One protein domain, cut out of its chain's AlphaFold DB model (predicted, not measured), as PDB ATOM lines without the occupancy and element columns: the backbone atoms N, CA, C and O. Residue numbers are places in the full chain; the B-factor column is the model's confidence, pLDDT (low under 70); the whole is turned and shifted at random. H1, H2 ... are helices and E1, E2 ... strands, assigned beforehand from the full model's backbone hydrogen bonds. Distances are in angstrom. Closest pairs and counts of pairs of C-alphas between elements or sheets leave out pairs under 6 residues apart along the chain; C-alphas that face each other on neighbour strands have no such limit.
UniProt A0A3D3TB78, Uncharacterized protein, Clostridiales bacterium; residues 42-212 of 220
ATOM      1  N   ALA A  42     426.291 401.560 334.016       90.00
ATOM      2  CA  ALA A  42     426.458 402.927 333.538       90.00
ATOM      3  C   ALA A  42     425.272 403.779 334.018       90.00
ATOM      4  O   ALA A  42     424.142 403.294 334.041       90.00
ATOM      5  N   LEU A  43     425.539 405.021 334.425       93.44
ATOM      6  CA  LEU A  43     424.515 405.950 334.898       93.44
ATOM      7  C   LEU A  43     424.198 406.963 333.801       93.44
ATOM      8  O   LEU A  43     425.088 407.694 333.365       93.44
ATOM      9  N   GLU A  44     422.930 407.048 333.426       97.50
ATOM     10  CA  GLU A  44     422.391 408.136 332.616       97.50
ATOM     11  C   GLU A  44     421.442 408.984 333.457       97.50
ATOM     12  O   GLU A  44     420.614 408.465 334.209       97.50
ATOM     13  N   VAL A  45     421.581 410.299 333.324       97.19
ATOM     14  CA  VAL A  45     420.853 411.281 334.122       97.19
ATOM     15  C   VAL A  45     420.026 412.161 333.196       97.19
ATOM     16  O   VAL A  45     420.560 412.762 332.263       97.19
ATOM     17  N   TYR A  46     418.734 412.241 333.485       98.25
ATOM     18  CA  TYR A  46     417.739 413.014 332.753       98.25
ATOM     19  C   TYR A  46     417.121 414.073 333.671       98.25
ATOM     20  O   TYR A  46     417.230 413.997 334.892       98.25
ATOM     21  N   GLN A  47     416.472 415.073 333.087       97.38
ATOM     22  CA  GLN A  47     415.760 416.135 333.795       97.38
ATOM     23  C   GLN A  47     414.246 415.922 333.713       97.38
ATOM     24  O   GLN A  47     413.755 415.292 332.772       97.38
ATOM     25  N   ILE A  48     413.500 416.494 334.661       96.88
ATOM     26  CA  ILE A  48     412.033 416.577 334.581       96.88
ATOM     27  C   ILE A  48     411.611 417.149 333.219       96.88
ATOM     28  O   ILE A  48     412.223 418.075 332.685       96.88
ATOM     29  N   GLY A  49     410.573 416.554 332.634       97.00
ATOM     30  CA  GLY A  49     410.058 416.881 331.309       97.00
ATOM     31  C   GLY A  49     410.810 416.221 330.149       97.00
ATOM     32  O   GLY A  49     410.355 416.323 329.010       97.00
ATOM     33  N   GLN A  50     411.917 415.509 330.380       98.31
ATOM     34  CA  GLN A  50     412.584 414.737 329.327       98.31
ATOM     35  C   GLN A  50     412.003 413.324 329.212       98.31
ATOM     36  O   GLN A  50     411.750 412.657 330.212       98.31
ATOM     37  N   TRP A  51     411.830 412.860 327.973       98.31
ATOM     38  CA  TRP A  51     411.565 411.452 327.697       98.31
ATOM     39  C   TRP A  51     412.838 410.638 327.920       98.31
ATOM     40  O   TRP A  51     413.859 410.890 327.278       98.31
ATOM     41  N   VAL A  52     412.753 409.657 328.809       98.44
ATOM     42  CA  VAL A  52     413.801 408.685 329.101       98.44
ATOM     43  C   VAL A  52     413.527 407.430 328.276       98.44
ATOM     44  O   VAL A  52     412.560 406.724 328.576       98.44
ATOM     45  N   PRO A  53     414.327 407.133 327.240       97.94
ATOM     46  CA  PRO A  53     414.215 405.873 326.520       97.94
ATOM     47  C   PRO A  53     414.759 404.750 327.409       97.94
ATOM     48  O   PRO A  53     415.866 404.866 327.942       97.94
ATOM     49  N   LEU A  54     413.992 403.677 327.609       97.12
ATOM     50  CA  LEU A  54     414.421 402.559 328.455       97.12
ATOM     51  C   LEU A  54     415.402 401.641 327.717       97.12
ATOM     52  O   LEU A  54     416.359 401.172 328.329       97.12
ATOM     53  N   GLU A  55     415.247 401.461 326.402       95.56
ATOM     54  CA  GLU A  55     416.220 400.784 325.520       95.56
ATOM     55  C   GLU A  55     416.593 399.371 326.003       95.56
ATOM     56  O   GLU A  55     417.756 398.965 325.978       95.56
ATOM     57  N   GLY A  56     415.603 398.629 326.507       94.38
ATOM     58  CA  GLY A  56     415.798 397.291 327.069       94.38
ATOM     59  C   GLY A  56     416.415 397.304 328.471       94.38
ATOM     60  O   GLY A  56     416.732 396.245 329.013       94.38
ATOM     61  N   SER A  57     416.596 398.487 329.070       95.88
ATOM     62  CA  SER A  57     416.935 398.616 330.482       95.88
ATOM     63  C   SER A  57     415.703 398.368 331.341       95.88
ATOM     64  O   SER A  57     414.637 398.939 331.116       95.88
ATOM     65  N   PHE A  58     415.868 397.527 332.349       94.25
ATOM     66  CA  PHE A  58     414.804 396.981 333.175       94.25
ATOM     67  C   PHE A  58     415.071 397.243 334.658       94.25
ATOM     68  O   PHE A  58     416.196 397.572 335.066       94.25
ATOM     69  N   GLN A  59     414.027 397.114 335.471       92.75
ATOM     70  CA  GLN A  59     414.115 397.308 336.914       92.75
ATOM     71  C   GLN A  59     414.445 395.999 337.646       92.75
ATOM     72  O   GLN A  59     415.305 395.979 338.522       92.75
ATOM     73  N   PHE A  60     413.800 394.893 337.269       91.00
ATOM     74  CA  PHE A  60     413.886 393.601 337.951       91.00
ATOM     75  C   PHE A  60     414.408 392.474 337.056       91.00
ATOM     76  O   PHE A  60     415.343 391.772 337.448       91.00
ATOM     77  N   SER A  61     413.833 392.294 335.862       90.75
ATOM     78  CA  SER A  61     414.205 391.213 334.934       90.75
ATOM     79  C   SER A  61     414.236 391.696 333.491       90.75
ATOM     80  O   SER A  61     413.460 392.561 333.094       90.75
ATOM     81  N   ASN A  62     415.077 391.074 332.664       89.81
ATOM     82  CA  ASN A  62     415.087 391.328 331.224       89.81
ATOM     83  C   ASN A  62     413.810 390.845 330.509       89.81
ATOM     84  O   ASN A  62     413.630 391.161 329.338       89.81
ATOM     85  N   ASP A  63     412.925 390.133 331.213       92.19
ATOM     86  CA  ASP A  63     411.578 389.787 330.743       92.19
ATOM     87  C   ASP A  63     410.648 391.016 330.613       92.19
ATOM     88  O   ASP A  63     409.551 390.901 330.069       92.19
ATOM     89  N   GLU A  64     411.061 392.193 331.104       93.69
ATOM     90  CA  GLU A  64     410.323 393.453 330.922       93.69
ATOM     91  C   GLU A  64     410.298 393.926 329.452       93.69
ATOM     92  O   GLU A  64     409.370 394.634 329.074       93.69
ATOM     93  N   HIS A  65     411.268 393.517 328.616       94.31
ATOM     94  CA  HIS A  65     411.353 393.844 327.176       94.31
ATOM     95  C   HIS A  65     411.020 395.317 326.849       94.31
ATOM     96  O   HIS A  65     410.089 395.639 326.108       94.31
ATOM     97  N   THR A  66     411.776 396.239 327.449       95.06
ATOM     98  CA  THR A  66     411.515 397.688 327.408       95.06
ATOM     99  C   THR A  66     412.165 398.408 326.217       95.06
ATOM    100  O   THR A  66     412.389 399.617 326.269       95.06
ATOM    101  N   GLU A  67     412.509 397.708 325.132       94.81
ATOM    102  CA  GLU A  67     413.296 398.253 324.014       94.81
ATOM    103  C   GLU A  67     412.676 399.508 323.387       94.81
ATOM    104  O   GLU A  67     413.397 400.457 323.079       94.81
ATOM    105  N   ASN A  68     411.349 399.538 323.258       95.38
ATOM    106  CA  ASN A  68     410.610 400.643 322.635       95.38
ATOM    107  C   ASN A  68     409.877 401.531 323.653       95.38
ATOM    108  O   ASN A  68     409.090 402.405 323.277       95.38
ATOM    109  N   PHE A  69     410.106 401.298 324.946       96.69
ATOM    110  CA  PHE A  69     409.393 401.982 326.011       96.69
ATOM    111  C   PHE A  69     410.128 403.244 326.446       96.69
ATOM    112  O   PHE A  69     411.357 403.280 326.538       96.69
ATOM    113  N   HIS A  70     409.354 404.282 326.746       98.00
ATOM    114  CA  HIS A  70     409.858 405.529 327.297       98.00
ATOM    115  C   HIS A  70     409.024 405.954 328.496       98.00
ATOM    116  O   HIS A  70     407.822 405.693 328.560       98.00
ATOM    117  N   VAL A  71     409.660 406.670 329.413       98.12
ATOM    118  CA  VAL A  71     409.011 407.273 330.576       98.12
ATOM    119  C   VAL A  71     409.408 408.736 330.690       98.12
ATOM    120  O   VAL A  71     410.533 409.109 330.369       98.12
ATOM    121  N   GLN A  72     408.492 409.578 331.140       98.38
ATOM    122  CA  GLN A  72     408.742 410.989 331.394       98.38
ATOM    123  C   GLN A  72     408.137 411.356 332.742       98.38
ATOM    124  O   GLN A  72     406.933 411.225 332.942       98.38
ATOM    125  N   LEU A  73     408.971 411.863 333.650       98.31
ATOM    126  CA  LEU A  73     408.499 412.558 334.845       98.31
ATOM    127  C   LEU A  73     408.094 413.970 334.442       98.31
ATOM    128  O   LEU A  73     408.941 414.759 334.028       98.31
ATOM    129  N   VAL A  74     406.798 414.254 334.514       97.88
ATOM    130  CA  VAL A  74     406.215 415.560 334.190       97.88
ATOM    131  C   VAL A  74     406.332 416.492 335.382       97.88
ATOM    132  O   VAL A  74     406.744 417.637 335.221       97.88
ATOM    133  N   ASP A  75     405.978 415.988 336.561       96.19
ATOM    134  CA  ASP A  75     405.973 416.746 337.804       96.19
ATOM    135  C   ASP A  75     406.113 415.814 339.009       96.19
ATOM    136  O   ASP A  75     405.847 414.610 338.917       96.19
ATOM    137  N   ILE A  76     406.532 416.382 340.134       94.69
ATOM    138  CA  ILE A  76     406.584 415.706 341.424       94.69
ATOM    139  C   ILE A  76     406.219 416.686 342.534       94.69
ATOM    140  O   ILE A  76     406.873 417.714 342.706       94.69
ATOM    141  N   ASP A  77     405.217 416.318 343.324       92.69
ATOM    142  CA  ASP A  77     404.781 417.084 344.488       92.69
ATOM    143  C   ASP A  77     404.991 416.277 345.772       92.69
ATOM    144  O   ASP A  77     404.846 415.053 345.788       92.69
ATOM    145  N   PHE A  78     405.334 416.960 346.861       89.69
ATOM    146  CA  PHE A  78     405.475 416.347 348.178       89.69
ATOM    147  C   PHE A  78     404.397 416.912 349.080       89.69
ATOM    148  O   PHE A  78     404.336 418.118 349.295       89.69
ATOM    149  N   CYS A  79     403.570 416.037 349.634       89.94
ATOM    150  CA  CYS A  79     402.456 416.418 350.493       89.94
ATOM    151  C   CYS A  79     402.304 415.435 351.654       89.94
ATOM    152  O   CYS A  79     402.969 414.398 351.717       89.94
ATOM    153  N   THR A  80     401.455 415.777 352.612       90.00
ATOM    154  CA  THR A  80     401.077 414.855 353.688       90.00
ATOM    155  C   THR A  80     400.149 413.751 353.159       90.00
ATOM    156  O   THR A  80     399.435 413.965 352.172       90.00
ATOM    157  N   PRO A  81     400.077 412.578 353.818       92.12
ATOM    158  CA  PRO A  81     399.098 411.544 353.469       92.12
ATOM    159  C   PRO A  81     397.658 412.061 353.455       92.12
ATOM    160  O   PRO A  81     396.868 411.661 352.607       92.12
ATOM    161  N   GLN A  82     397.318 412.986 354.357       92.94
ATOM    162  CA  GLN A  82     395.998 413.606 354.443       92.94
ATOM    163  C   GLN A  82     395.683 414.450 353.206       92.94
ATOM    164  O   GLN A  82     394.602 414.314 352.632       92.94
ATOM    165  N   GLU A  83     396.617 415.300 352.776       95.06
ATOM    166  CA  GLU A  83     396.458 416.119 351.571       95.06
ATOM    167  C   GLU A  83     396.347 415.249 350.318       95.06
ATOM    168  O   GLU A  83     395.471 415.491 349.485       95.06
ATOM    169  N   PHE A  84     397.180 414.209 350.203       95.88
ATOM    170  CA  PHE A  84     397.110 413.256 349.098       95.88
ATOM    171  C   PHE A  84     395.765 412.513 349.085       95.88
ATOM    172  O   PHE A  84     395.084 412.465 348.060       95.88
ATOM    173  N   ALA A  85     395.343 411.971 350.232       96.06
ATOM    174  CA  ALA A  85     394.086 411.240 350.362       96.06
ATOM    175  C   ALA A  85     392.885 412.126 350.000       96.06
ATOM    176  O   ALA A  85     391.993 411.706 349.263       96.06
ATOM    177  N   GLN A  86     392.900 413.388 350.437       96.62
ATOM    178  CA  GLN A  86     391.888 414.370 350.068       96.62
ATOM    179  C   GLN A  86     391.905 414.682 348.564       96.62
ATOM    180  O   GLN A  86     390.839 414.756 347.951       96.62
ATOM    181  N   ARG A  87     393.091 414.857 347.964       96.94
ATOM    182  CA  ARG A  87     393.268 415.176 346.536       96.94
ATOM    183  C   ARG A  87     392.674 414.098 345.629       96.94
ATOM    184  O   ARG A  87     392.035 414.436 344.636       96.94
ATOM    185  N   TYR A  88     392.841 412.828 345.997       97.12
ATOM    186  CA  TYR A  88     392.408 411.680 345.193       97.12
ATOM    187  C   TYR A  88     391.155 410.970 345.721       97.12
ATOM    188  O   TYR A  88     390.773 409.933 345.183       97.12
ATOM    189  N   ASN A  89     390.483 411.535 346.731       97.06
ATOM    190  CA  ASN A  89     389.294 410.958 347.365       97.06
ATOM    191  C   ASN A  89     389.516 409.500 347.825       97.06
ATOM    192  O   ASN A  89     388.750 408.593 347.493       97.06
ATOM    193  N   LEU A  90     390.599 409.295 348.575       96.38
ATOM    194  CA  LEU A  90     391.023 408.015 349.130       96.38
ATOM    195  C   LEU A  90     390.797 407.977 350.644       96.38
ATOM    196  O   LEU A  90     390.838 409.003 351.324       96.38
ATOM    197  N   GLU A  91     390.605 406.777 351.182       94.44
ATOM    198  CA  GLU A  91     390.579 406.565 352.629       94.44
ATOM    199  C   GLU A  91     391.996 406.701 353.200       94.44
ATOM    200  O   GLU A  91     392.937 406.073 352.708       94.44
ATOM    201  N   LEU A  92     392.159 407.493 354.265       91.88
ATOM    202  CA  LEU A  92     393.468 407.714 354.896       91.88
ATOM    203  C   LEU A  92     394.076 406.415 355.450       91.88
ATOM    204  O   LEU A  92     395.295 406.278 355.497       91.88
ATOM    205  N   SER A  93     393.231 405.447 355.814       91.19
ATOM    206  CA  SER A  93     393.660 404.138 356.310       91.19
ATOM    207  C   SER A  93     394.470 403.325 355.296       91.19
ATOM    208  O   SER A  93     395.169 402.401 355.696       91.19
ATOM    209  N   LEU A  94     394.428 403.678 354.004       91.38
ATOM    210  CA  LEU A  94     395.268 403.055 352.974       91.38
ATOM    211  C   LEU A  94     396.763 403.345 353.162       91.38
ATOM    212  O   LEU A  94     397.582 402.656 352.567       91.38
ATOM    213  N   PHE A  95     397.118 404.364 353.948       89.75
ATOM    214  CA  PHE A  95     398.504 404.726 354.255       89.75
ATOM    215  C   PHE A  95     399.008 404.118 355.572       89.75
ATOM    216  O   PHE A  95     400.199 404.202 355.866       89.75
ATOM    217  N   GLY A  96     398.115 403.546 356.383       83.31
ATOM    218  CA  GLY A  96     398.416 403.025 357.713       83.31
ATOM    219  C   GLY A  96     397.160 402.900 358.577       83.31
ATOM    220  O   GLY A  96     396.208 403.662 358.429       83.31
ATOM    221  N   GLU A  97     397.149 401.934 359.498       72.69
ATOM    222  CA  GLU A  97     395.984 401.659 360.354       72.69
ATOM    223  C   GLU A  97     395.740 402.741 361.424       72.69
ATOM    224  O   GLU A  97     394.610 402.904 361.889       72.69
ATOM    225  N   ASP A  98     396.777 403.486 361.817       75.56
ATOM    226  CA  ASP A  98     396.709 404.568 362.798       75.56
ATOM    227  C   ASP A  98     397.517 405.807 362.361       75.56
ATOM    228  O   ASP A  98     398.425 405.737 361.536       75.56
ATOM    229  N   GLU A  99     397.190 406.971 362.935       71.62
ATOM    230  CA  GLU A  99     397.894 408.231 362.637       71.62
ATOM    231  C   GLU A  99     399.380 408.197 363.031       71.62
ATOM    232  O   GLU A  99     400.177 408.958 362.487       71.62
ATOM    233  N   ALA A 100     399.755 407.330 363.976       71.00
ATOM    234  CA  ALA A 100     401.123 407.215 364.471       71.00
ATOM    235  C   ALA A 100     402.065 406.515 363.478       71.00
ATOM    236  O   ALA A 100     403.269 406.745 363.550       71.00
ATOM    237  N   ASN A 101     401.529 405.688 362.575       76.12
ATOM    238  CA  ASN A 101     402.293 404.965 361.558       76.12
ATOM    239  C   ASN A 101     402.119 405.546 360.146       76.12
ATOM    240  O   ASN A 101     402.537 404.918 359.172       76.12
ATOM    241  N   LEU A 102     401.498 406.723 360.009       84.00
ATOM    242  CA  LEU A 102     401.404 407.390 358.714       84.00
ATOM    243  C   LEU A 102     402.791 407.848 358.243       84.00
ATOM    244  O   LEU A 102     403.558 408.395 359.040       84.00
ATOM    245  N   PRO A 103     403.110 407.692 356.947       83.81
ATOM    246  CA  PRO A 103     404.367 408.185 356.419       83.81
ATOM    247  C   PRO A 103     404.435 409.708 356.551       83.81
ATOM    248  O   PRO A 103     403.463 410.415 356.302       83.81
ATOM    249  N   GLU A 104     405.618 410.216 356.898       80.44
ATOM    250  CA  GLU A 104     405.859 411.653 357.088       80.44
ATOM    251  C   GLU A 104     405.470 412.483 355.850       80.44
ATOM    252  O   GLU A 104     404.877 413.552 355.976       80.44
ATOM    253  N   TYR A 105     405.783 411.968 354.657       83.81
ATOM    254  CA  TYR A 105     405.440 412.573 353.373       83.81
ATOM    255  C   TYR A 105     405.089 411.506 352.341       83.81
ATOM    256  O   TYR A 105     405.623 410.390 352.353       83.81
ATOM    257  N   VAL A 106     404.259 411.918 351.394       90.75
ATOM    258  CA  VAL A 106     403.964 411.227 350.145       90.75
ATOM    259  C   VAL A 106     404.602 412.010 349.004       90.75
ATOM    260  O   VAL A 106     404.485 413.234 348.954       90.75
ATOM    261  N   ALA A 107     405.260 411.304 348.090       93.56
ATOM    262  CA  ALA A 107     405.655 411.836 346.794       93.56
ATOM    263  C   ALA A 107     404.586 411.465 345.754       93.56
ATOM    264  O   ALA A 107     404.353 410.285 345.493       93.56
ATOM    265  N   ASP A 108     403.939 412.476 345.182       96.19
ATOM    266  CA  ASP A 108     402.965 412.378 344.095       96.19
ATOM    267  C   ASP A 108     403.697 412.562 342.764       96.19
ATOM    268  O   ASP A 108     404.067 413.678 342.394       96.19
ATOM    269  N   LEU A 109     403.974 411.457 342.070       97.56
ATOM    270  CA  LEU A 109     404.636 411.484 340.769       97.56
ATOM    271  C   LEU A 109     403.610 411.650 339.659       97.56
ATOM    272  O   LEU A 109     402.718 410.820 339.535       97.56
ATOM    273  N   THR A 110     403.815 412.621 338.775       98.12
ATOM    274  CA  THR A 110     403.069 412.726 337.518       98.12
ATOM    275  C   THR A 110     403.919 412.170 336.381       98.12
ATOM    276  O   THR A 110     404.921 412.777 335.993       98.12
ATOM    277  N   LEU A 111     403.540 411.012 335.841       98.12
ATOM    278  CA  LEU A 111     404.302 410.292 334.821       98.12
ATOM    279  C   LEU A 111     403.525 410.176 333.510       98.12
ATOM    280  O   LEU A 111     402.323 409.909 333.504       98.12
ATOM    281  N   ASN A 112     404.247 410.307 332.401       98.06
ATOM    282  CA  ASN A 112     403.807 409.836 331.095       98.06
ATOM    283  C   ASN A 112     404.635 408.620 330.691       98.06
ATOM    284  O   ASN A 112     405.821 408.521 331.027       98.06
ATOM    285  N   PHE A 113     404.035 407.736 329.905       97.31
ATOM    286  CA  PHE A 113     404.732 406.611 329.303       97.31
ATOM    287  C   PHE A 113     404.421 406.513 327.813       97.31
ATOM    288  O   PHE A 113     403.348 406.912 327.368       97.31
ATOM    289  N   ARG A 114     405.355 405.964 327.040       96.81
ATOM    290  CA  ARG A 114     405.211 405.762 325.594       96.81
ATOM    291  C   ARG A 114     405.690 404.384 325.187       96.81
ATOM    292  O   ARG A 114     406.714 403.930 325.696       96.81
ATOM    293  N   ASN A 115     405.001 403.777 324.229       96.25
ATOM    294  CA  ASN A 115     405.466 402.592 323.525       96.25
ATOM    295  C   ASN A 115     405.566 402.884 322.025       96.25
ATOM    296  O   ASN A 115     404.555 403.065 321.347       96.25
ATOM    297  N   ASP A 116     406.795 402.895 321.512       95.88
ATOM    298  CA  ASP A 116     407.092 403.132 320.094       95.88
ATOM    299  C   ASP A 116     407.128 401.832 319.267       95.88
ATOM    300  O   ASP A 116     407.542 401.840 318.105       95.88
ATOM    301  N   SER A 117     406.688 400.703 319.838       93.19
ATOM    302  CA  SER A 117     406.541 399.452 319.090       93.19
ATOM    303  C   SER A 117     405.558 399.649 317.929       93.19
ATOM    304  O   SER A 117     404.497 400.246 318.124       93.19
ATOM    305  N   PRO A 118     405.873 399.167 316.714       89.44
ATOM    306  CA  PRO A 118     405.032 399.396 315.541       89.44
ATOM    307  C   PRO A 118     403.711 398.615 315.568       89.44
ATOM    308  O   PRO A 118     402.731 399.061 314.971       89.44
ATOM    309  N   ASP A 119     403.685 397.447 316.213       87.50
ATOM    310  CA  ASP A 119     402.511 396.578 316.291       87.50
ATOM    311  C   ASP A 119     402.548 395.635 317.508       87.50
ATOM    312  O   ASP A 119     403.574 395.466 318.167       87.50
ATOM    313  N   GLU A 120     401.416 394.980 317.774       83.62
ATOM    314  CA  GLU A 120     401.232 394.027 318.881       83.62
ATOM    315  C   GLU A 120     402.154 392.800 318.792       83.62
ATOM    316  O   GLU A 120     402.493 392.197 319.804       83.62
ATOM    317  N   ALA A 121     402.568 392.394 317.585       77.25
ATOM    318  CA  ALA A 121     403.453 391.240 317.422       77.25
ATOM    319  C   ALA A 121     404.893 391.564 317.851       77.25
ATOM    320  O   ALA A 121     405.636 390.664 318.249       77.25
ATOM    321  N   SER A 122     405.273 392.840 317.772       73.94
ATOM    322  CA  SER A 122     406.541 393.382 318.260       73.94
ATOM    323  C   SER A 122     406.510 393.847 319.724       73.94
ATOM    324  O   SER A 122     407.573 394.091 320.292       73.94
ATOM    325  N   ASP A 123     405.328 393.929 320.342       79.88
ATOM    326  CA  ASP A 123     405.132 394.427 321.707       79.88
ATOM    327  C   ASP A 123     405.077 393.297 322.747       79.88
ATOM    328  O   ASP A 123     404.027 392.839 323.211       79.88
ATOM    329  N   LEU A 124     406.261 392.815 323.114       79.88
ATOM    330  CA  LEU A 124     406.417 391.770 324.129       79.88
ATOM    331  C   LEU A 124     406.587 392.336 325.546       79.88
ATOM    332  O   LEU A 124     406.558 391.564 326.507       79.88
ATOM    333  N   GLY A 125     406.734 393.655 325.674       90.62
ATOM    334  CA  GLY A 125     407.155 394.312 326.904       90.62
ATOM    335  C   GLY A 125     406.046 394.728 327.850       90.62
ATOM    336  O   GLY A 125     404.849 394.568 327.590       90.62
ATOM    337  N   HIS A 126     406.486 395.231 328.996       93.12
ATOM    338  CA  HIS A 126     405.664 395.849 330.025       93.12
ATOM    339  C   HIS A 126     406.515 396.798 330.879       93.12
ATOM    340  O   HIS A 126     407.741 396.726 330.896       93.12
ATOM    341  N   ILE A 127     405.850 397.685 331.616       93.94
ATOM    342  CA  ILE A 127     406.463 398.516 332.648       93.94
ATOM    343  C   ILE A 127     406.183 397.890 334.007       93.94
ATOM    344  O   ILE A 127     405.035 397.573 334.325       93.94
ATOM    345  N   LEU A 128     407.225 397.761 334.828       94.00
ATOM    346  CA  LEU A 128     407.120 397.296 336.205       94.00
ATOM    347  C   LEU A 128     407.385 398.452 337.176       94.00
ATOM    348  O   LEU A 128     408.509 398.686 337.625       94.00
ATOM    349  N   PHE A 129     406.332 399.207 337.491       94.75
ATOM    350  CA  PHE A 129     406.456 400.439 338.271       94.75
ATOM    351  C   PHE A 129     406.820 400.190 339.741       94.75
ATOM    352  O   PHE A 129     407.473 401.029 340.351       94.75
ATOM    353  N   MET A 130     406.482 399.023 340.301       92.75
ATOM    354  CA  MET A 130     406.767 398.651 341.699       92.75
ATOM    355  C   MET A 130     408.235 398.830 342.128       92.75
ATOM    356  O   MET A 130     408.495 399.032 343.312       92.75
ATOM    357  N   PHE A 131     409.184 398.761 341.192       93.00
ATOM    358  CA  PHE A 131     410.621 398.893 341.466       93.00
ATOM    359  C   PHE A 131     411.190 400.279 341.145       93.00
ATOM    360  O   PHE A 131     412.406 400.477 341.174       93.00
ATOM    361  N   TYR A 132     410.332 401.250 340.839       95.50
ATOM    362  CA  TYR A 132     410.749 402.641 340.766       95.50
ATOM    363  C   TYR A 132     411.118 403.103 342.171       95.50
ATOM    364  O   TYR A 132     410.443 402.781 343.145       95.50
ATOM    365  N   GLU A 133     412.197 403.866 342.284       93.88
ATOM    366  CA  GLU A 133     412.673 404.335 343.580       93.88
ATOM    367  C   GLU A 133     413.063 405.793 343.496       93.88
ATOM    368  O   GLU A 133     413.803 406.212 342.607       93.88
ATOM    369  N   LEU A 134     412.601 406.560 344.468       93.50
ATOM    370  CA  LEU A 134     412.978 407.945 344.640       93.50
ATOM    371  C   LEU A 134     413.928 408.032 345.841       93.50
ATOM    372  O   LEU A 134     413.591 407.638 346.956       93.50
ATOM    373  N   PHE A 135     415.153 408.495 345.612       90.06
ATOM    374  CA  PHE A 135     416.232 408.386 346.594       90.06
ATOM    375  C   PHE A 135     417.248 409.525 346.477       90.06
ATOM    376  O   PHE A 135     417.234 410.326 345.540       90.06
ATOM    377  N   THR A 136     418.166 409.575 347.442       86.94
ATOM    378  CA  THR A 136     419.361 410.425 347.384       86.94
ATOM    379  C   THR A 136     420.612 409.567 347.465       86.94
ATOM    380  O   THR A 136     420.723 408.758 348.391       86.94
ATOM    381  N   PRO A 137     421.576 409.716 346.533       83.25
ATOM    382  CA  PRO A 137     422.831 408.981 346.593       83.25
ATOM    383  C   PRO A 137     423.512 409.117 347.962       83.25
ATOM    384  O   PRO A 137     423.740 410.225 348.444       83.25
ATOM    385  N   GLY A 138     423.835 407.985 348.588       78.56
ATOM    386  CA  GLY A 138     424.458 407.941 349.915       78.56
ATOM    387  C   GLY A 138     423.488 408.043 351.100       78.56
ATOM    388  O   GLY A 138     423.929 407.900 352.237       78.56
ATOM    389  N   SER A 139     422.188 408.239 350.857       78.94
ATOM    390  CA  SER A 139     421.137 408.126 351.874       78.94
ATOM    391  C   SER A 139     420.575 406.703 351.911       78.94
ATOM    392  O   SER A 139     420.474 406.045 350.877       78.94
ATOM    393  N   LEU A 140     420.185 406.234 353.101       76.12
ATOM    394  CA  LEU A 140     419.412 404.992 353.255       76.12
ATOM    395  C   LEU A 140     417.900 405.230 353.142       76.12
ATOM    396  O   LEU A 140     417.138 404.268 353.120       76.12
ATOM    397  N   LYS A 141     417.460 406.495 353.111       78.25
ATOM    398  CA  LYS A 141     416.051 406.844 352.942       78.25
ATOM    399  C   LYS A 141     415.691 406.772 351.461       78.25
ATOM    400  O   LYS A 141     416.278 407.484 350.644       78.25
ATOM    401  N   THR A 142     414.730 405.917 351.147       85.94
ATOM    402  CA  THR A 142     414.155 405.744 349.815       85.94
ATOM    403  C   THR A 142     412.642 405.844 349.913       85.94
ATOM    404  O   THR A 142     412.051 405.528 350.948       85.94
ATOM    405  N   PHE A 143     412.026 406.305 348.835       90.94
ATOM    406  CA  PHE A 143     410.592 406.287 348.641       90.94
ATOM    407  C   PHE A 143     410.281 405.259 347.559       90.94
ATOM    408  O   PHE A 143     410.879 405.288 346.480       90.94
ATOM    409  N   SER A 144     409.344 404.370 347.858       91.94
ATOM    410  CA  SER A 144     408.931 403.279 346.980       91.94
ATOM    411  C   SER A 144     407.418 403.346 346.749       91.94
ATOM    412  O   SER A 144     406.704 403.919 347.577       91.94
ATOM    413  N   PRO A 145     406.904 402.800 345.634       94.25
ATOM    414  CA  PRO A 145     405.482 402.796 345.337       94.25
ATOM    415  C   PRO A 145     404.662 402.192 346.474       94.25
ATOM    416  O   PRO A 145     404.876 401.047 346.875       94.25
ATOM    417  N   HIS A 146     403.688 402.948 346.976       92.81
ATOM    418  CA  HIS A 146     402.776 402.451 347.996       92.81
ATOM    419  C   HIS A 146     401.736 401.535 347.344       92.81
ATOM    420  O   HIS A 146     400.863 402.004 346.614       92.81
ATOM    421  N   SER A 147     401.816 400.229 347.586       89.50
ATOM    422  CA  SER A 147     401.019 399.226 346.863       89.50
ATOM    423  C   SER A 147     399.508 399.431 346.999       89.50
ATOM    424  O   SER A 147     398.815 399.477 345.988       89.50
ATOM    425  N   GLU A 148     398.994 399.597 348.220       90.12
ATOM    426  CA  GLU A 148     397.546 399.713 348.465       90.12
ATOM    427  C   GLU A 148     396.951 401.000 347.884       90.12
ATOM    428  O   GLU A 148     395.950 400.951 347.174       90.12
ATOM    429  N   VAL A 149     397.608 402.139 348.115       94.06
ATOM    430  CA  VAL A 149     397.214 403.439 347.557       94.06
ATOM    431  C   VAL A 149     397.231 403.414 346.029       94.06
ATOM    432  O   VAL A 149     396.244 403.793 345.402       94.06
ATOM    433  N   ASN A 150     398.310 402.923 345.409       95.31
ATOM    434  CA  ASN A 150     398.381 402.858 343.949       95.31
ATOM    435  C   ASN A 150     397.380 401.860 343.362       95.31
ATOM    436  O   ASN A 150     396.838 402.122 342.295       95.31
ATOM    437  N   TRP A 151     397.091 400.751 344.049       93.19
ATOM    438  CA  TRP A 151     396.042 399.826 343.621       93.19
ATOM    439  C   TRP A 151     394.646 400.458 343.720       93.19
ATOM    440  O   TRP A 151     393.817 400.245 342.841       93.19
ATOM    441  N   ALA A 152     394.384 401.276 344.743       94.25
ATOM    442  CA  ALA A 152     393.128 402.015 344.855       94.25
ATOM    443  C   ALA A 152     392.967 403.072 343.746       94.25
ATOM    444  O   ALA A 152     391.860 403.258 343.241       94.25
ATOM    445  N   MET A 153     394.058 403.738 343.351       94.62
ATOM    446  CA  MET A 153     394.063 404.709 342.249       94.62
ATOM    447  C   MET A 153     393.958 404.042 340.872       94.62
ATOM    448  O   MET A 153     393.245 404.543 340.005       94.62
ATOM    449  N   HIS A 154     394.638 402.908 340.690       93.25
ATOM    450  CA  HIS A 154     394.763 402.196 339.416       93.25
ATOM    451  C   HIS A 154     394.453 400.702 339.598       93.25
ATOM    452  O   HIS A 154     395.357 399.854 339.601       93.25
ATOM    453  N   PRO A 155     393.171 400.342 339.798       90.38
ATOM    454  CA  PRO A 155     392.772 398.973 340.128       90.38
ATOM    455  C   PRO A 155     393.114 397.949 339.038       90.38
ATOM    456  O   PRO A 155     393.213 396.754 339.325       90.38
ATOM    457  N   ASP A 156     393.304 398.409 337.806       87.75
ATOM    458  CA  ASP A 156     393.665 397.644 336.617       87.75
ATOM    459  C   ASP A 156     395.144 397.224 336.562       87.75
ATOM    460  O   ASP A 156     395.440 396.180 335.986       87.75
ATOM    461  N   LEU A 157     396.058 397.955 337.215       85.75
ATOM    462  CA  LEU A 157     397.494 397.609 337.257       85.75
ATOM    463  C   LEU A 157     397.808 396.506 338.290       85.75
ATOM    464  O   LEU A 157     398.905 395.940 338.317       85.75
ATOM    465  N   GLY A 158     396.839 396.206 339.163       77.12
ATOM    466  CA  GLY A 158     396.972 395.252 340.260       77.12
ATOM    467  C   GLY A 158     398.056 395.625 341.280       77.12
ATOM    468  O   GLY A 158     398.715 396.655 341.198       77.12
ATOM    469  N   ILE A 159     398.282 394.747 342.262       75.12
ATOM    470  CA  ILE A 159     399.239 395.007 343.358       75.12
ATOM    471  C   ILE A 159     400.689 395.076 342.855       75.12
ATOM    472  O   ILE A 159     401.520 395.725 343.481       75.12
ATOM    473  N   LYS A 160     401.004 394.423 341.729       82.62
ATOM    474  CA  LYS A 160     402.348 394.423 341.133       82.62
ATOM    475  C   LYS A 160     402.705 395.727 340.417       82.62
ATOM    476  O   LYS A 160     403.879 395.915 340.112       82.62
ATOM    477  N   LEU A 161     401.724 396.604 340.166       90.25
ATOM    478  CA  LEU A 161     401.898 397.836 339.388       90.25
ATOM    479  C   LEU A 161     402.611 397.552 338.054       90.25
ATOM    480  O   LEU A 161     403.542 398.251 337.655       90.25
ATOM    481  N   GLU A 162     402.191 396.458 337.418       90.75
ATOM    482  CA  GLU A 162     402.726 395.943 336.163       90.75
ATOM    483  C   GLU A 162     401.708 396.233 335.068       90.75
ATOM    484  O   GLU A 162     400.537 395.872 335.205       90.75
ATOM    485  N   PHE A 163     402.126 396.888 333.989       91.69
ATOM    486  CA  PHE A 163     401.192 397.251 332.931       91.69
ATOM    487  C   PHE A 163     401.834 397.359 331.560       91.69
ATOM    488  O   PHE A 163     403.031 397.594 331.406       91.69
ATOM    489  N   LYS A 164     400.987 397.198 330.544       91.31
ATOM    490  CA  LYS A 164     401.345 397.363 329.141       91.31
ATOM    491  C   LYS A 164     400.824 398.686 328.612       91.31
ATOM    492  O   LYS A 164     399.772 399.163 329.031       91.31
ATOM    493  N   ILE A 165     401.555 399.240 327.657       92.38
ATOM    494  CA  ILE A 165     401.150 400.425 326.907       92.38
ATOM    495  C   ILE A 165     400.943 399.956 325.477       92.38
ATOM    496  O   ILE A 165     401.871 399.354 324.939       92.38
ATOM    497  N   PRO A 166     399.780 400.208 324.858       92.50
ATOM    498  CA  PRO A 166     399.540 399.757 323.499       92.50
ATOM    499  C   PRO A 166     400.632 400.237 322.524       92.50
ATOM    500  O   PRO A 166     401.160 401.342 322.697       92.50
ATOM    501  N   PRO A 167     400.952 399.462 321.480       95.12
ATOM    502  CA  PRO A 167     401.892 399.869 320.442       95.12
ATOM    503  C   PRO A 167     401.520 401.225 319.828       95.12
ATOM    504  O   PRO A 167     400.339 401.541 319.657       95.12
ATOM    505  N   ALA A 168     402.534 402.013 319.468       94.69
ATOM    506  CA  ALA A 168     402.405 403.346 318.883       94.69
ATOM    507  C   ALA A 168     401.485 404.294 319.684       94.69
ATOM    508  O   ALA A 168     400.722 405.074 319.102       94.69
ATOM    509  N   SER A 169     401.536 404.217 321.016       94.94
ATOM    510  CA  SER A 169     400.687 405.017 321.899       94.94
ATOM    511  C   SER A 169     401.444 405.608 323.089       94.94
ATOM    512  O   SER A 169     402.534 405.163 323.458       94.94
ATOM    513  N   GLU A 170     400.838 406.636 323.679       95.06
ATOM    514  CA  GLU A 170     401.279 407.289 324.908       95.06
ATOM    515  C   GLU A 170     400.159 407.229 325.954       95.06
ATOM    516  O   GLU A 170     398.975 407.321 325.618       95.06
ATOM    517  N   THR A 171     400.532 407.101 327.224       91.69
ATOM    518  CA  THR A 171     399.628 407.204 328.373       91.69
ATOM    519  C   THR A 171     400.098 408.301 329.321       91.69
ATOM    520  O   THR A 171     401.292 408.577 329.440       91.69
ATOM    521  N   GLY A 172     399.138 408.921 330.007       87.19
ATOM    522  CA  GLY A 172     399.371 409.955 331.009       87.19
ATOM    523  C   GLY A 172     398.720 411.305 330.694       87.19
ATOM    524  O   GLY A 172     398.059 411.450 329.660       87.19
ATOM    525  N   PRO A 173     398.842 412.281 331.609       93.69
ATOM    526  CA  PRO A 173     399.546 412.179 332.894       93.69
ATOM    527  C   PRO A 173     398.874 411.198 333.867       93.69
ATOM    528  O   PRO A 173     397.662 411.249 334.071       93.69
ATOM    529  N   VAL A 174     399.663 410.285 334.441       95.50
ATOM    530  CA  VAL A 174     399.229 409.313 335.457       95.50
ATOM    531  C   VAL A 174     399.916 409.635 336.780       95.50
ATOM    532  O   VAL A 174     401.133 409.807 336.818       95.50
ATOM    533  N   HIS A 175     399.134 409.694 337.856       97.31
ATOM    534  CA  HIS A 175     399.625 409.993 339.198       97.31
ATOM    535  C   HIS A 175     399.979 408.726 339.967       97.31
ATOM    536  O   HIS A 175     399.145 407.830 340.060       97.31
ATOM    537  N   PHE A 176     401.168 408.656 340.559       97.00
ATOM    538  CA  PHE A 176     401.587 407.530 341.393       97.00
ATOM    539  C   PHE A 176     402.073 407.985 342.766       97.00
ATOM    540  O   PHE A 176     402.842 408.934 342.892       97.00
ATOM    541  N   CYS A 177     401.664 407.244 343.792       96.19
ATOM    542  CA  CYS A 177     402.007 407.490 345.185       96.19
ATOM    543  C   CYS A 177     403.282 406.744 345.587       96.19
ATOM    544  O   CYS A 177     403.312 405.509 345.591       96.19
ATOM    545  N   LEU A 178     404.305 407.469 346.019       95.06
ATOM    546  CA  LEU A 178     405.511 406.917 346.631       95.06
ATOM    547  C   LEU A 178     405.595 407.318 348.108       95.06
ATOM    548  O   LEU A 178     405.379 408.477 348.458       95.06
ATOM    549  N   THR A 179     405.962 406.379 348.979       90.50
ATOM    550  CA  THR A 179     406.135 406.619 350.421       90.50
ATOM    551  C   THR A 179     407.464 406.071 350.921       90.50
ATOM    552  O   THR A 179     408.035 405.138 350.355       90.50
ATOM    553  N   SER A 180     407.990 406.673 351.986       83.75
ATOM    554  CA  SER A 180     409.231 406.223 352.617       83.75
ATOM    555  C   SER A 180     408.949 405.104 353.622       83.75
ATOM    556  O   SER A 180     408.264 405.339 354.610       83.75
ATOM    557  N   TYR A 181     409.541 403.921 353.422       62.84
ATOM    558  CA  TYR A 181     409.415 402.780 354.347       62.84
ATOM    559  C   TYR A 181     410.471 402.763 355.465       62.84
ATOM    560  O   TYR A 181     410.284 402.101 356.485       62.84
ATOM    561  N   VAL A 182     411.601 403.458 355.290       55.88
ATOM    562  CA  VAL A 182     412.727 403.412 356.237       55.88
ATOM    563  C   VAL A 182     412.856 404.740 356.978       55.88
ATOM    564  O   VAL A 182     413.564 405.652 356.558       55.88
ATOM    565  N   GLU A 183     412.229 404.816 358.151       52.84
ATOM    566  CA  GLU A 183     412.415 405.917 359.111       52.84
ATOM    567  C   GLU A 183     413.730 405.818 359.904       52.84
ATOM    568  O   GLU A 183     414.052 406.697 360.703       52.84
ATOM    569  N   ALA A 184     414.542 404.775 359.676       45.50
ATOM    570  CA  ALA A 184     415.759 404.493 360.448       45.50
ATOM    571  C   ALA A 184     416.830 405.606 360.394       45.50
ATOM    572  O   ALA A 184     417.809 405.554 361.137       45.50
ATOM    573  N   THR A 185     416.664 406.605 359.522       50.84
ATOM    574  CA  THR A 185     417.579 407.748 359.361       50.84
ATOM    575  C   THR A 185     417.045 409.073 359.910       50.84
ATOM    576  O   THR A 185     417.763 410.075 359.858       50.84
ATOM    577  N   GLY A 186     415.841 409.070 360.497       56.53
ATOM    578  CA  GLY A 186     415.180 410.251 361.048       56.53
ATOM    579  C   GLY A 186     414.212 410.950 360.077       56.53
ATOM    580  O   GLY A 186     414.017 410.509 358.935       56.53
ATOM    581  N   PRO A 187     413.557 412.028 360.544       59.69
ATOM    582  CA  PRO A 187     412.600 412.795 359.745       59.69
ATOM    583  C   PRO A 187     413.292 413.555 358.599       59.69
ATOM    584  O   PRO A 187     414.408 414.046 358.770       59.69
ATOM    585  N   VAL A 188     412.625 413.694 357.440       57.75
ATOM    586  CA  VAL A 188     413.082 414.621 356.374       57.75
ATOM    587  C   VAL A 188     412.915 416.066 356.848       57.75
ATOM    588  O   VAL A 188     413.708 416.945 356.498       57.75
ATOM    589  N   LYS A 189     411.898 416.326 357.679       56.94
ATOM    590  CA  LYS A 189     411.627 417.645 358.245       56.94
ATOM    591  C   LYS A 189     412.829 418.142 359.053       56.94
ATOM    592  O   LYS A 189     413.124 417.651 360.141       56.94
ATOM    593  N   GLY A 190     413.517 419.145 358.508       54.81
ATOM    594  CA  GLY A 190     414.717 419.742 359.101       54.81
ATOM    595  C   GLY A 190     416.051 419.218 358.556       54.81
ATOM    596  O   GLY A 190     417.089 419.721 358.984       54.81
ATOM    597  N   ASN A 191     416.053 418.275 357.603       63.81
ATOM    598  CA  ASN A 191     417.265 417.774 356.950       63.81
ATOM    599  C   ASN A 191     417.081 417.578 355.429       63.81
ATOM    600  O   ASN A 191     416.851 416.471 354.942       63.81
ATOM    601  N   LEU A 192     417.239 418.665 354.664       64.38
ATOM    602  CA  LEU A 192     417.150 418.647 353.197       64.38
ATOM    603  C   LEU A 192     418.247 417.807 352.521       64.38
ATOM    604  O   LEU A 192     418.090 417.428 351.362       64.38
ATOM    605  N   ASP A 193     419.332 417.452 353.215       66.12
ATOM    606  CA  ASP A 193     420.340 416.546 352.651       66.12
ATOM    607  C   ASP A 193     419.794 415.123 352.461       66.12
ATOM    608  O   ASP A 193     420.289 414.385 351.609       66.12
ATOM    609  N   GLN A 194     418.746 414.757 353.209       69.12
ATOM    610  CA  GLN A 194     418.020 413.493 353.062       69.12
ATOM    611  C   GLN A 194     416.824 413.586 352.108       69.12
ATOM    612  O   GLN A 194     416.199 412.561 351.830       69.12
ATOM    613  N   PHE A 195     416.501 414.779 351.599       77.56
ATOM    614  CA  PHE A 195     415.443 414.944 350.610       77.56
ATOM    615  C   PHE A 195     415.816 414.188 349.331       77.56
ATOM    616  O   PHE A 195     416.967 414.319 348.905       77.56
ATOM    617  N   PRO A 196     414.909 413.393 348.735       82.12
ATOM    618  CA  PRO A 196     415.205 412.630 347.529       82.12
ATOM    619  C   PRO A 196     415.542 413.524 346.331       82.12
ATOM    620  O   PRO A 196     414.860 414.505 346.065       82.12
ATOM    621  N   LYS A 197     416.579 413.157 345.577       88.81
ATOM    622  CA  LYS A 197     417.103 413.952 344.451       88.81
ATOM    623  C   LYS A 197     417.000 413.245 343.108       88.81
ATOM    624  O   LYS A 197     417.262 413.861 342.082       88.81
ATOM    625  N   GLN A 198     416.712 411.946 343.099       94.88
ATOM    626  CA  GLN A 198     416.735 411.131 341.889       94.88
ATOM    627  C   GLN A 198     415.594 410.121 341.902       94.88
ATOM    628  O   GLN A 198     415.467 409.354 342.855       94.88
ATOM    629  N   LEU A 199     414.805 410.095 340.828       97.50
ATOM    630  CA  LEU A 199     413.869 409.018 340.520       97.50
ATOM    631  C   LEU A 199     414.557 408.005 339.602       97.50
ATOM    632  O   LEU A 199     414.919 408.333 338.476       97.50
ATOM    633  N   GLN A 200     414.731 406.774 340.065       97.00
ATOM    634  CA  GLN A 200     415.233 405.658 339.273       97.00
ATOM    635  C   GLN A 200     414.119 405.034 338.440       97.00
ATOM    636  O   GLN A 200     413.127 404.551 338.986       97.00
ATOM    637  N   VAL A 201     414.338 404.975 337.127       97.12
ATOM    638  CA  VAL A 201     413.385 404.400 336.167       97.12
ATOM    639  C   VAL A 201     413.905 403.133 335.470       97.12
ATOM    640  O   VAL A 201     413.130 402.431 334.826       97.12
ATOM    641  N   SER A 202     415.189 402.800 335.646       96.00
ATOM    642  CA  SER A 202     415.776 401.492 335.319       96.00
ATOM    643  C   SER A 202     417.031 401.210 336.155       96.00
ATOM    644  O   SER A 202     417.680 402.140 336.648       96.00
ATOM    645  N   ILE A 203     417.422 399.934 336.264       92.44
ATOM    646  CA  ILE A 203     418.627 399.496 336.992       92.44
ATOM    647  C   ILE A 203     419.683 398.918 336.050       92.44
ATOM    648  O   ILE A 203     420.852 399.288 336.138       92.44
ATOM    649  N   THR A 204     419.293 397.987 335.178       90.25
ATOM    650  CA  THR A 204     420.219 397.152 334.393       90.25
ATOM    651  C   THR A 204     419.799 397.138 332.926       90.25
ATOM    652  O   THR A 204     418.605 397.110 332.675       90.25
ATOM    653  N   PRO A 205     420.725 397.108 331.949       91.56
ATOM    654  CA  PRO A 205     422.180 397.219 332.096       91.56
ATOM    655  C   PRO A 205     422.656 398.660 332.307       91.56
ATOM    656  O   PRO A 205     423.794 398.874 332.727       91.56
ATOM    657  N   VAL A 206     421.790 399.635 332.028       94.19
ATOM    658  CA  VAL A 206     422.027 401.053 332.276       94.19
ATOM    659  C   VAL A 206     421.059 401.507 333.354       94.19
ATOM    660  O   VAL A 206     419.844 401.302 333.261       94.19
ATOM    661  N   ARG A 207     421.609 402.138 334.386       95.06
ATOM    662  CA  ARG A 207     420.823 402.803 335.410       95.06
ATOM    663  C   ARG A 207     420.422 404.162 334.872       95.06
ATOM    664  O   ARG A 207     421.282 405.016 334.661       95.06
ATOM    665  N   LYS A 208     419.129 404.365 334.658       97.88
ATOM    666  CA  LYS A 208     418.585 405.637 334.186       97.88
ATOM    667  C   LYS A 208     417.840 406.297 335.339       97.88
ATOM    668  O   LYS A 208     416.996 405.674 335.988       97.88
ATOM    669  N   VAL A 209     418.194 407.546 335.624       97.69
ATOM    670  CA  VAL A 209     417.575 408.340 336.689       97.69
ATOM    671  C   VAL A 209     417.113 409.689 336.159       97.69
ATOM    672  O   VAL A 209     417.719 410.243 335.243       97.69
ATOM    673  N   ILE A 210     416.065 410.234 336.766       98.31
ATOM    674  CA  ILE A 210     415.578 411.589 336.527       98.31
ATOM    675  C   ILE A 210     415.898 412.429 337.762       98.31
ATOM    676  O   ILE A 210     415.542 412.044 338.877       98.31
ATOM    677  N   GLU A 211     416.590 413.553 337.587       96.38
ATOM    678  CA  GLU A 211     416.870 414.492 338.671       96.38
ATOM    679  C   GLU A 211     415.592 415.187 339.132       96.38
ATOM    680  O   GLU A 211     414.827 415.726 338.336       96.38
ATOM    681  N   VAL A 212     415.396 415.178 340.446       91.75
ATOM    682  CA  VAL A 212     414.304 415.841 341.145       91.75
ATOM    683  C   VAL A 212     414.883 417.067 341.850       91.75
ATOM    684  O   VAL A 212     415.779 416.919 342.692       91.75
TER     685      VAL A 212
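AT A GLANCE: This is residues 42 to 212 of the 220 residues of an uncharacterized protein of Clostridiales bacterium (UniProt A0A3D3TB78). One eight-stranded sheet is curled like part of a barrel and folded back on itself, so that the leaf E1, E8, E7, E4 and E5 faces the leaf E3 and E2, with E6 as the hinge. H1 and H3 pack on the E3 and E6 part, and short H2 bridges them. The printed part has 171 residues, with three named helices and eight named strands in the order E1 E2 H1 H2 E3 E4 E5 H3 E6 E7 E8. The sheet is mixed, ordered E1 E8 E7 E4 E5 E6 E3 E2; the class is mixed, helices and strands, with under half of the residues in named elements. The whole is compact, with a radius of gyration of the C-alphas of 16.0 A and spans of 50 by 34 by 26 A.

HOW THE PARTS SIT: E1, residues 42 to 47, is an edge strand parallel to E8, residues 206 to 211; N 46 and O 209 are 2.8 A apart, within hydrogen-bond range. E8 and E7, residues 198 to 202, form a hairpin, with N 210 and O 199 at 2.8 A. E7 is antiparallel to E4, residues 133 to 135, with N 200 and O 133 at 2.8 A. E4 and E5, residues 142 to 145, form another hairpin, with N 143 and O 134 at 2.8 A. E5 is antiparallel to E6, residues 169 to 180, with N 144 and O 179 at 2.9 A. E6 is antiparallel to E3, residues 106 to 115, with N 171 and O 113 at 2.8 A. E3 is antiparallel to the other edge strand, E2, residues 69 to 79, with N 74 and O 110 at 2.8 A. E2 bends by 52 degrees at residue 74, and E6 by 56 degrees at residue 173. The closest C-alphas of E2 and E8, Leu 73 and Ile 210, are 7.3 A apart. H1, residues 81 to 88, is on the sheet over E3 at a height of 9.4 A. H2, residues 92 to 95, touches H1, closest C-alphas Ala 85 and Leu 92 at 5.8 A. H2 also touches H3, residues 147 to 153, closest C-alphas Leu 94 and Val 149 at 5.8 A. H3 is on the sheet; its closest C-alpha pair with E6 is Asn 150 and Cys 177, 6.0 A. Each O i to N i+4 pair in H1 and H3 is within hydrogen-bond range; H2 is too short for one.

IN THESE COORDINATES: E1 begins at C-alpha 42, (426.458, 402.927, 333.538), and measures 17.0 A. E2 measures 29.3 A, E3 28.0 A and E6 31.9 A. E8, 15.8 A long, ends at C-alpha 211, (416.870, 414.492, 338.671).

THE WHOLE: The two C-alphas farthest apart, Ala 121 and Gly 190, are 51.7 A apart. The printed part has no cut. The links E1 to E2, E3 to E4, H3 to E6 and E6 to E7 are long. Mean pLDDT of the printed part is 88.8; residues 181 to 194 are under 70.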